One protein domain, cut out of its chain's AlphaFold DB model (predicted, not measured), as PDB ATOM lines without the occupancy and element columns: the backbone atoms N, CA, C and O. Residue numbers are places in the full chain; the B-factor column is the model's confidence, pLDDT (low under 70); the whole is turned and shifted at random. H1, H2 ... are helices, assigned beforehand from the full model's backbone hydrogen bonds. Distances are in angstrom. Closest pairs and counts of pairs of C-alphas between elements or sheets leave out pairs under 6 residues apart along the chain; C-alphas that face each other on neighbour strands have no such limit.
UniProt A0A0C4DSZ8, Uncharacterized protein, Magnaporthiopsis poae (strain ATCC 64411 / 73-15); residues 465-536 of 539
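This is residues 465 to 536 of the 539 residues of an uncharacterized protein of Magnaporthiopsis poae (strain ATCC 64411 / 73-15) (UniProt A0A0C4DSZ8). What shape is it? Two long helices, H1 then H2, meet near their ends as an L, with the loop of residues 487 to 502 at the corner; residues 465 to 477 and 514 to 536 stick out as free arms. What makes it up? The printed part has 72 residues, is all helix with no named strand, and is extended, with a radius of gyration of the C-alphas of 19.0 A. It is flat, spanning 61 by 35 by 18 A.

How do the helices meet? H1, residues 465 to 486, and H2, residues 503 to 534, only just touch, with 3 pairs of C-alphas within 8 A. H1 touches with residue 486 alone, H2 with residues 505 to 509 alone; the closest C-alphas, of Val 486 and Leu 506, are 6.3 A apart. Their lines are about perpendicular, at 82 degrees. What of their backbones? Every O i to N i+4 pair is within hydrogen-bond range in H1, and 18 of 28 in H2.

Where is H1? It begins at C-alpha 465, (-29.835, 65.253, -8.642), and is 31.1 A long. Where is H2? It is 47.7 A long and ends at C-alpha 534, (-31.117, 24.294, -48.538).

How large is it? The two C-alphas farthest apart, of Val 467 and Phe 536, are 62.0 A apart. Is it continuous? The printed part has no cut, and H1 to H2 is a long link of 16 residues. Where is confidence low? The model's pLDDT is under 70 at residue 491 and residues 507 to 536.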
ATOM      1  N   ILE A 465     -29.782  66.029  -7.397       86.06
ATOM      2  CA  ILE A 465     -29.835  65.253  -8.642       86.06
ATOM      3  C   ILE A 465     -29.706  63.762  -8.329       86.06
ATOM      4  O   ILE A 465     -30.513  62.977  -8.797       86.06
ATOM      5  N   ILE A 466     -28.748  63.372  -7.485       92.06
ATOM      6  CA  ILE A 466     -28.546  61.973  -7.091       92.06
ATOM      7  C   ILE A 466     -29.799  61.416  -6.411       92.06
ATOM      8  O   ILE A 466     -30.231  60.324  -6.760       92.06
ATOM      9  N   VAL A 467     -30.408  62.151  -5.477       92.94
ATOM     10  CA  VAL A 467     -31.631  61.724  -4.782       92.94
ATOM     11  C   VAL A 467     -32.793  61.596  -5.765       92.94
ATOM     12  O   VAL A 467     -33.440  60.555  -5.781       92.94
ATOM     13  N   VAL A 468     -33.028  62.596  -6.618       91.81
ATOM     14  CA  VAL A 468     -34.110  62.558  -7.617       91.81
ATOM     15  C   VAL A 468     -33.906  61.416  -8.610       91.81
ATOM     16  O   VAL A 468     -34.837  60.653  -8.849       91.81
ATOM     17  N   SER A 469     -32.693  61.241  -9.138       93.56
ATOM     18  CA  SER A 469     -32.367  60.138 -10.044       93.56
ATOM     19  C   SER A 469     -32.523  58.785  -9.360       93.56
ATOM     20  O   SER A 469     -33.073  57.868  -9.953       93.56
ATOM     21  N   THR A 470     -32.100  58.656  -8.099       96.50
ATOM     22  CA  THR A 470     -32.232  57.409  -7.331       96.50
ATOM     23  C   THR A 470     -33.703  57.071  -7.095       96.50
ATOM     24  O   THR A 470     -34.113  55.943  -7.347       96.50
ATOM     25  N   VAL A 471     -34.520  58.043  -6.678       96.50
ATOM     26  CA  VAL A 471     -35.973  57.862  -6.522       96.50
ATOM     27  C   VAL A 471     -36.620  57.505  -7.862       96.50
ATOM     28  O   VAL A 471     -37.424  56.582  -7.915       96.50
ATOM     29  N   GLY A 472     -36.236  58.171  -8.955       95.88
ATOM     30  CA  GLY A 472     -36.733  57.872 -10.299       95.88
ATOM     31  C   GLY A 472     -36.377  56.460 -10.770       95.88
ATOM     32  O   GLY A 472     -37.244  55.745 -11.266       95.88
ATOM     33  N   ILE A 473     -35.133  56.023 -10.554       97.19
ATOM     34  CA  ILE A 473     -34.676  54.662 -10.870       97.19
ATOM     35  C   ILE A 473     -35.434  53.631 -10.027       97.19
ATOM     36  O   ILE A 473     -35.881  52.626 -10.570       97.19
ATOM     37  N   LEU A 474     -35.635  53.881  -8.728       96.50
ATOM     38  CA  LEU A 474     -36.408  52.987  -7.860       96.50
ATOM     39  C   LEU A 474     -37.882  52.905  -8.282       96.50
ATOM     40  O   LEU A 474     -38.440  51.812  -8.310       96.50
ATOM     41  N   LEU A 475     -38.504  54.024  -8.664       95.88
ATOM     42  CA  LEU A 475     -39.873  54.039  -9.190       95.88
ATOM     43  C   LEU A 475     -39.980  53.255 -10.503       95.88
ATOM     44  O   LEU A 475     -40.882  52.435 -10.646       95.88
ATOM     45  N   LEU A 476     -39.044  53.455 -11.434       95.81
ATOM     46  CA  LEU A 476     -38.986  52.695 -12.686       95.81
ATOM     47  C   LEU A 476     -38.772  51.202 -12.430       95.81
ATOM     48  O   LEU A 476     -39.441  50.382 -13.052       95.81
ATOM     49  N   ALA A 477     -37.898  50.843 -11.487       93.94
ATOM     50  CA  ALA A 477     -37.681  49.459 -11.086       93.94
ATOM     51  C   ALA A 477     -38.947  48.838 -10.476       93.94
ATOM     52  O   ALA A 477     -39.291  47.714 -10.824       93.94
ATOM     53  N   MET A 478     -39.687  49.570  -9.633       92.25
ATOM     54  CA  MET A 478     -40.965  49.098  -9.086       92.25
ATOM     55  C   MET A 478     -42.037  48.931 -10.167       92.25
ATOM     56  O   MET A 478     -42.744  47.924 -10.160       92.25
ATOM     57  N   ILE A 479     -42.154  49.868 -11.114       91.06
ATOM     58  CA  ILE A 479     -43.098  49.761 -12.241       91.06
ATOM     59  C   ILE A 479     -42.736  48.560 -13.121       91.06
ATOM     60  O   ILE A 479     -43.609  47.762 -13.457       91.06
ATOM     61  N   MET A 480     -41.453  48.395 -13.448       90.19
ATOM     62  CA  MET A 480     -40.962  47.262 -14.229       90.19
ATOM     63  C   MET A 480     -41.225  45.939 -13.508       90.19
ATOM     64  O   MET A 480     -41.765  45.013 -14.102       90.19
ATOM     65  N   GLN A 481     -40.929  45.862 -12.210       90.00
ATOM     66  CA  GLN A 481     -41.187  44.674 -11.400       90.00
ATOM     67  C   GLN A 481     -42.689  44.358 -11.308       90.00
ATOM     68  O   GLN A 481     -43.080  43.202 -11.438       90.00
ATOM     69  N   THR A 482     -43.543  45.379 -11.175       86.62
ATOM     70  CA  THR A 482     -45.011  45.242 -11.212       86.62
ATOM     71  C   THR A 482     -45.470  44.678 -12.558       86.62
ATOM     72  O   THR A 482     -46.278  43.753 -12.599       86.62
ATOM     73  N   PHE A 483     -44.937  45.199 -13.667       86.38
ATOM     74  CA  PHE A 483     -45.239  44.713 -15.011       86.38
ATOM     75  C   PHE A 483     -44.807  43.254 -15.205       86.38
ATOM     76  O   PHE A 483     -45.610  42.442 -15.662       86.38
ATOM     77  N   LEU A 484     -43.574  42.906 -14.819       85.38
ATOM     78  CA  LEU A 484     -43.045  41.542 -14.917       85.38
ATOM     79  C   LEU A 484     -43.860  40.549 -14.077       85.38
ATOM     80  O   LEU A 484     -44.141  39.443 -14.543       85.38
ATOM     81  N   GLU A 485     -44.299  40.955 -12.882       85.62
ATOM     82  CA  GLU A 485     -45.166  40.142 -12.027       85.62
ATOM     83  C   GLU A 485     -46.554  39.941 -12.633       85.62
ATOM     84  O   GLU A 485     -47.006  38.801 -12.711       85.62
ATOM     85  N   VAL A 486     -47.225  41.000 -13.100       82.44
ATOM     86  CA  VAL A 486     -48.558  40.897 -13.729       82.44
ATOM     87  C   VAL A 486     -48.509  40.061 -15.010       82.44
ATOM     88  O   VAL A 486     -49.446  39.316 -15.283       82.44
ATOM     89  N   ARG A 487     -47.409  40.139 -15.771       80.25
ATOM     90  CA  ARG A 487     -47.181  39.368 -17.005       80.25
ATOM     91  C   ARG A 487     -46.655  37.949 -16.790       80.25
ATOM     92  O   ARG A 487     -46.448  37.234 -17.759       80.25
ATOM     93  N   ALA A 488     -46.455  37.545 -15.541       75.50
ATOM     94  CA  ALA A 488     -45.945  36.235 -15.164       75.50
ATOM     95  C   ALA A 488     -44.546  35.859 -15.682       75.50
ATOM     96  O   ALA A 488     -44.201  34.681 -15.730       75.50
ATOM     97  N   PHE A 489     -43.699  36.852 -15.961       77.19
ATOM     98  CA  PHE A 489     -42.290  36.623 -16.301       77.19
ATOM     99  C   PHE A 489     -41.420  36.284 -15.083       77.19
ATOM    100  O   PHE A 489     -40.297  35.805 -15.240       77.19
ATOM    101  N   THR A 490     -41.918  36.511 -13.865       73.94
ATOM    102  CA  THR A 490     -41.243  36.142 -12.618       73.94
ATOM    103  C   THR A 490     -41.964  34.984 -11.911       73.94
ATOM    104  O   THR A 490     -43.184  35.034 -11.728       73.94
ATOM    105  N   PRO A 491     -41.230  33.942 -11.464       65.62
ATOM    106  CA  PRO A 491     -41.812  32.780 -10.786       65.62
ATOM    107  C   PRO A 491     -42.159  33.037  -9.310       65.62
ATOM    108  O   PRO A 491     -42.817  32.211  -8.684       65.62
ATOM    109  N   ARG A 492     -41.703  34.157  -8.731       71.38
ATOM    110  CA  ARG A 492     -41.987  34.559  -7.347       71.38
ATOM    111  C   ARG A 492     -42.620  35.946  -7.319       71.38
ATOM    112  O   ARG A 492     -42.155  36.844  -8.020       71.38
ATOM    113  N   ASP A 493     -43.621  36.107  -6.461       73.12
ATOM    114  CA  ASP A 493     -44.229  37.400  -6.149       73.12
ATOM    115  C   ASP A 493     -43.293  38.172  -5.208       73.12
ATOM    116  O   ASP A 493     -43.192  37.843  -4.025       73.12
ATOM    117  N   ILE A 494     -42.574  39.166  -5.731       77.62
ATOM    118  CA  ILE A 494     -41.618  39.967  -4.952       77.62
ATOM    119  C   ILE A 494     -42.335  41.170  -4.328       77.62
ATOM    120  O   ILE A 494     -42.164  41.440  -3.142       77.62
ATOM    121  N   ILE A 495     -43.164  41.871  -5.105       79.56
ATOM    122  CA  ILE A 495     -43.953  43.035  -4.671       79.56
ATOM    123  C   ILE A 495     -45.422  42.644  -4.424       79.56
ATOM    124  O   ILE A 495     -46.144  43.324  -3.695       79.56
ATOM    125  N   GLY A 496     -45.874  41.516  -4.977       82.06
ATOM    126  CA  GLY A 496     -47.240  41.022  -4.798       82.06
ATOM    127  C   GLY A 496     -48.255  41.765  -5.663       82.06
ATOM    128  O   GLY A 496     -49.441  41.798  -5.327       82.06
ATOM    129  N   ALA A 497     -47.807  42.342  -6.783       78.94
ATOM    130  CA  ALA A 497     -48.627  43.154  -7.677       78.94
ATOM    131  C   ALA A 497     -49.866  42.407  -8.199       78.94
ATOM    132  O   ALA A 497     -50.933  42.998  -8.359       78.94
ATOM    133  N   ARG A 498     -49.761  41.086  -8.394       74.06
ATOM    134  CA  ARG A 498     -50.864  40.232  -8.865       74.06
ATOM    135  C   ARG A 498     -52.099  40.266  -7.964       74.06
ATOM    136  O   ARG A 498     -53.206  40.146  -8.473       74.06
ATOM    137  N   LYS A 499     -51.928  40.453  -6.648       78.94
ATOM    138  CA  LYS A 499     -53.042  40.480  -5.678       78.94
ATOM    139  C   LYS A 499     -53.931  41.715  -5.827       78.94
ATOM    140  O   LYS A 499     -55.083  41.688  -5.410       78.94
ATOM    141  N   TRP A 500     -53.386  42.782  -6.405       77.62
ATOM    142  CA  TRP A 500     -54.030  44.089  -6.521       77.62
ATOM    143  C   TRP A 500     -54.324  44.474  -7.976       77.62
ATOM    144  O   TRP A 500     -54.964  45.491  -8.231       77.62
ATOM    145  N   ALA A 501     -53.857  43.676  -8.940       78.31
ATOM    146  CA  ALA A 501     -54.075  43.917 -10.357       78.31
ATOM    147  C   ALA A 501     -55.529  43.591 -10.761       78.31
ATOM    148  O   ALA A 501     -56.065  42.559 -10.347       78.31
ATOM    149  N   PRO A 502     -56.175  44.414 -11.610       79.25
ATOM    150  CA  PRO A 502     -57.502  44.117 -12.140       79.25
ATOM    151  C   PRO A 502     -57.548  42.769 -12.870       79.25
ATOM    152  O   PRO A 502     -56.638  42.425 -13.627       79.25
ATOM    153  N   ALA A 503     -58.656  42.036 -12.728       73.38
ATOM    154  CA  ALA A 503     -58.834  40.724 -13.360       73.38
ATOM    155  C   ALA A 503     -58.675  40.756 -14.897       73.38
ATOM    156  O   ALA A 503     -58.254  39.770 -15.498       73.38
ATOM    157  N   SER A 504     -58.970  41.889 -15.543       76.31
ATOM    158  CA  SER A 504     -58.765  42.092 -16.982       76.31
ATOM    159  C   SER A 504     -57.285  42.085 -17.388       76.31
ATOM    160  O   SER A 504     -56.945  41.526 -18.429       76.31
ATOM    161  N   TRP A 505     -56.395  42.647 -16.564       73.50
ATOM    162  CA  TRP A 505     -54.951  42.679 -16.830       73.50
ATOM    163  C   TRP A 505     -54.323  41.294 -16.686       73.50
ATOM    164  O   TRP A 505     -53.485  40.910 -17.498       73.50
ATOM    165  N   LEU A 506     -54.779  40.525 -15.696       71.62
ATOM    166  CA  LEU A 506     -54.335  39.149 -15.471       71.62
ATOM    167  C   LEU A 506     -54.801  38.206 -16.596       71.62
ATOM    168  O   LEU A 506     -54.026  37.367 -17.046       71.62
ATOM    169  N   LYS A 507     -56.028  38.382 -17.115       68.50
ATOM    170  CA  LYS A 507     -56.516  37.636 -18.291       68.50
ATOM    171  C   LYS A 507     -55.699  37.941 -19.549       68.50
ATOM    172  O   LYS A 507     -55.270  37.019 -20.233       68.50
ATOM    173  N   ALA A 508     -55.434  39.219 -19.828       66.19
ATOM    174  CA  ALA A 508     -54.622  39.631 -20.977       66.19
ATOM    175  C   ALA A 508     -53.164  39.136 -20.888       66.19
ATOM    176  O   ALA A 508     -52.555  38.825 -21.908       66.19
ATOM    177  N   ALA A 509     -52.609  39.040 -19.676       63.06
ATOM    178  CA  ALA A 509     -51.300  38.440 -19.434       63.06
ATOM    179  C   ALA A 509     -51.280  36.925 -19.700       63.06
ATOM    180  O   ALA A 509     -50.321  36.434 -20.287       63.06
ATOM    181  N   GLY A 510     -52.343  36.202 -19.327       60.81
ATOM    182  CA  GLY A 510     -52.506  34.775 -19.633       60.81
ATOM    183  C   GLY A 510     -52.570  34.481 -21.136       60.81
ATOM    184  O   GLY A 510     -51.963  33.520 -21.589       60.81
ATOM    185  N   HIS A 511     -53.199  35.362 -21.922       49.88
ATOM    186  CA  HIS A 511     -53.236  35.249 -23.389       49.88
ATOM    187  C   HIS A 511     -51.891  35.558 -24.078       49.88
ATOM    188  O   HIS A 511     -51.674  35.149 -25.213       49.88
ATOM    189  N   TRP A 512     -50.959  36.241 -23.404       45.97
ATOM    190  CA  TRP A 512     -49.640  36.577 -23.964       45.97
ATOM    191  C   TRP A 512     -48.629  35.419 -23.916       45.97
ATOM    192  O   TRP A 512     -47.672  35.419 -24.689       45.97
ATOM    193  N   GLY A 513     -48.820  34.446 -23.017       48.53
ATOM    194  CA  GLY A 513     -47.940  33.278 -22.887       48.53
ATOM    195  C   GLY A 513     -48.103  32.245 -24.007       48.53
ATOM    196  O   GLY A 513     -47.150  31.534 -24.311       48.53
ATOM    197  N   GLU A 514     -49.273  32.187 -24.649       50.06
ATOM    198  CA  GLU A 514     -49.573  31.187 -25.685       50.06
ATOM    199  C   GLU A 514     -49.177  31.653 -27.099       50.06
ATOM    200  O   GLU A 514     -48.552  30.891 -27.833       50.06
ATOM    201  N   GLU A 515     -49.433  32.913 -27.477       46.56
ATOM    202  CA  GLU A 515     -49.219  33.365 -28.868       46.56
ATOM    203  C   GLU A 515     -47.741  33.613 -29.239       46.56
ATOM    204  O   GLU A 515     -47.323  33.334 -30.364       46.56
ATOM    205  N   MET A 516     -46.905  34.102 -28.312       50.28
ATOM    206  CA  MET A 516     -45.481  34.381 -28.591       50.28
ATOM    207  C   MET A 516     -44.569  33.166 -28.385       50.28
ATOM    208  O   MET A 516     -43.541  33.064 -29.053       50.28
ATOM    209  N   GLY A 517     -44.952  32.221 -27.518       53.38
ATOM    210  CA  GLY A 517     -44.282  30.922 -27.428       53.38
ATOM    211  C   GLY A 517     -44.346  30.192 -28.769       53.38
ATOM    212  O   GLY A 517     -43.322  29.726 -29.257       53.38
ATOM    213  N   GLU A 518     -45.509  30.209 -29.429       51.69
ATOM    214  CA  GLU A 518     -45.666  29.683 -30.785       51.69
ATOM    215  C   GLU A 518     -44.915  30.502 -31.844       51.69
ATOM    216  O   GLU A 518     -44.329  29.910 -32.745       51.69
ATOM    217  N   ALA A 519     -44.899  31.837 -31.766       54.12
ATOM    218  CA  ALA A 519     -44.207  32.673 -32.753       54.12
ATOM    219  C   ALA A 519     -42.673  32.553 -32.671       54.12
ATOM    220  O   ALA A 519     -41.999  32.540 -33.702       54.12
ATOM    221  N   ILE A 520     -42.114  32.403 -31.465       55.03
ATOM    222  CA  ILE A 520     -40.675  32.190 -31.248       55.03
ATOM    223  C   ILE A 520     -40.291  30.734 -31.549       55.03
ATOM    224  O   ILE A 520     -39.272  30.513 -32.204       55.03
ATOM    225  N   PHE A 521     -41.117  29.739 -31.187       51.31
ATOM    226  CA  PHE A 521     -40.884  28.353 -31.614       51.31
ATOM    227  C   PHE A 521     -41.022  28.193 -33.132       51.31
ATOM    228  O   PHE A 521     -40.189  27.530 -33.735       51.31
ATOM    229  N   LYS A 522     -41.983  28.844 -33.797       55.66
ATOM    230  CA  LYS A 522     -42.065  28.847 -35.270       55.66
ATOM    231  C   LYS A 522     -40.886  29.612 -35.892       55.66
ATOM    232  O   LYS A 522     -40.331  29.157 -36.884       55.66
ATOM    233  N   GLY A 523     -40.437  30.716 -35.298       54.16
ATOM    234  CA  GLY A 523     -39.293  31.485 -35.802       54.16
ATOM    235  C   GLY A 523     -37.954  30.743 -35.727       54.16
ATOM    236  O   GLY A 523     -37.171  30.816 -36.670       54.16
ATOM    237  N   VAL A 524     -37.704  30.000 -34.642       55.25
ATOM    238  CA  VAL A 524     -36.427  29.298 -34.405       55.25
ATOM    239  C   VAL A 524     -36.432  27.871 -34.974       55.25
ATOM    240  O   VAL A 524     -35.428  27.432 -35.527       55.25
ATOM    241  N   LEU A 525     -37.565  27.154 -34.938       52.97
ATOM    242  CA  LEU A 525     -37.645  25.781 -35.463       52.97
ATOM    243  C   LEU A 525     -37.657  25.741 -37.006       52.97
ATOM    244  O   LEU A 525     -37.148  24.791 -37.596       52.97
ATOM    245  N   PHE A 526     -38.175  26.781 -37.679       51.91
ATOM    246  CA  PHE A 526     -38.160  26.862 -39.148       51.91
ATOM    247  C   PHE A 526     -36.926  27.571 -39.732       51.91
ATOM    248  O   PHE A 526     -36.639  27.367 -40.914       51.91
ATOM    249  N   SER A 527     -36.143  28.327 -38.947       51.91
ATOM    250  CA  SER A 527     -34.867  28.878 -39.438       51.91
ATOM    251  C   SER A 527     -33.758  27.825 -39.511       51.91
ATOM    252  O   SER A 527     -32.920  27.896 -40.406       51.91
ATOM    253  N   GLU A 528     -33.766  26.816 -38.630       52.72
ATOM    254  CA  GLU A 528     -32.774  25.730 -38.672       52.72
ATOM    255  C   GLU A 528     -33.152  24.596 -39.642       52.72
ATOM    256  O   GLU A 528     -32.281  24.083 -40.345       52.72
ATOM    257  N   LEU A 529     -34.441  24.263 -39.808       49.19
ATOM    258  CA  LEU A 529     -34.877  23.277 -40.816       49.19
ATOM    259  C   LEU A 529     -34.793  23.807 -42.261       49.19
ATOM    260  O   LEU A 529     -34.478  23.042 -43.173       49.19
ATOM    261  N   GLY A 530     -34.984  25.114 -42.481       51.72
ATOM    262  CA  GLY A 530     -34.753  25.745 -43.788       51.72
ATOM    263  C   GLY A 530     -33.273  25.765 -44.200       51.72
ATOM    264  O   GLY A 530     -32.957  25.610 -45.381       51.72
ATOM    265  N   GLY A 531     -32.359  25.876 -43.228       55.16
ATOM    266  CA  GLY A 531     -30.911  25.815 -43.461       55.16
ATOM    267  C   GLY A 531     -30.406  24.418 -43.841       55.16
ATOM    268  O   GLY A 531     -29.507  24.298 -44.672       55.16
ATOM    269  N   VAL A 532     -31.015  23.357 -43.301       54.06
ATOM    270  CA  VAL A 532     -30.599  21.965 -43.561       54.06
ATOM    271  C   VAL A 532     -31.161  21.420 -44.885       54.06
ATOM    272  O   VAL A 532     -30.465  20.683 -45.581       54.06
ATOM    273  N   VAL A 533     -32.359  21.839 -45.315       52.22
ATOM    274  CA  VAL A 533     -32.910  21.443 -46.632       52.22
ATOM    275  C   VAL A 533     -32.286  22.249 -47.786       52.22
ATOM    276  O   VAL A 533     -32.102  21.716 -48.879       52.22
ATOM    277  N   GLY A 534     -31.852  23.493 -47.546       51.19
ATOM    278  CA  GLY A 534     -31.117  24.294 -48.538       51.19
ATOM    279  C   GLY A 534     -29.708  23.774 -48.866       51.19
ATOM    280  O   GLY A 534     -29.198  24.043 -49.953       51.19
ATOM    281  N   GLY A 535     -29.092  23.000 -47.965       53.81
ATOM    282  CA  GLY A 535     -27.780  22.372 -48.172       53.81
ATOM    283  C   GLY A 535     -27.815  21.046 -48.942       53.81
ATOM    284  O   GLY A 535     -26.790  20.637 -49.473       53.81
ATOM    285  N   PHE A 536     -28.976  20.391 -49.050       47.69
ATOM    286  CA  PHE A 536     -29.113  19.085 -49.715       47.69
ATOM    287  C   PHE A 536     -29.585  19.180 -51.181       47.69
ATOM    288  O   PHE A 536     -29.511  18.202 -51.916       47.69
TER     289      PHE A 536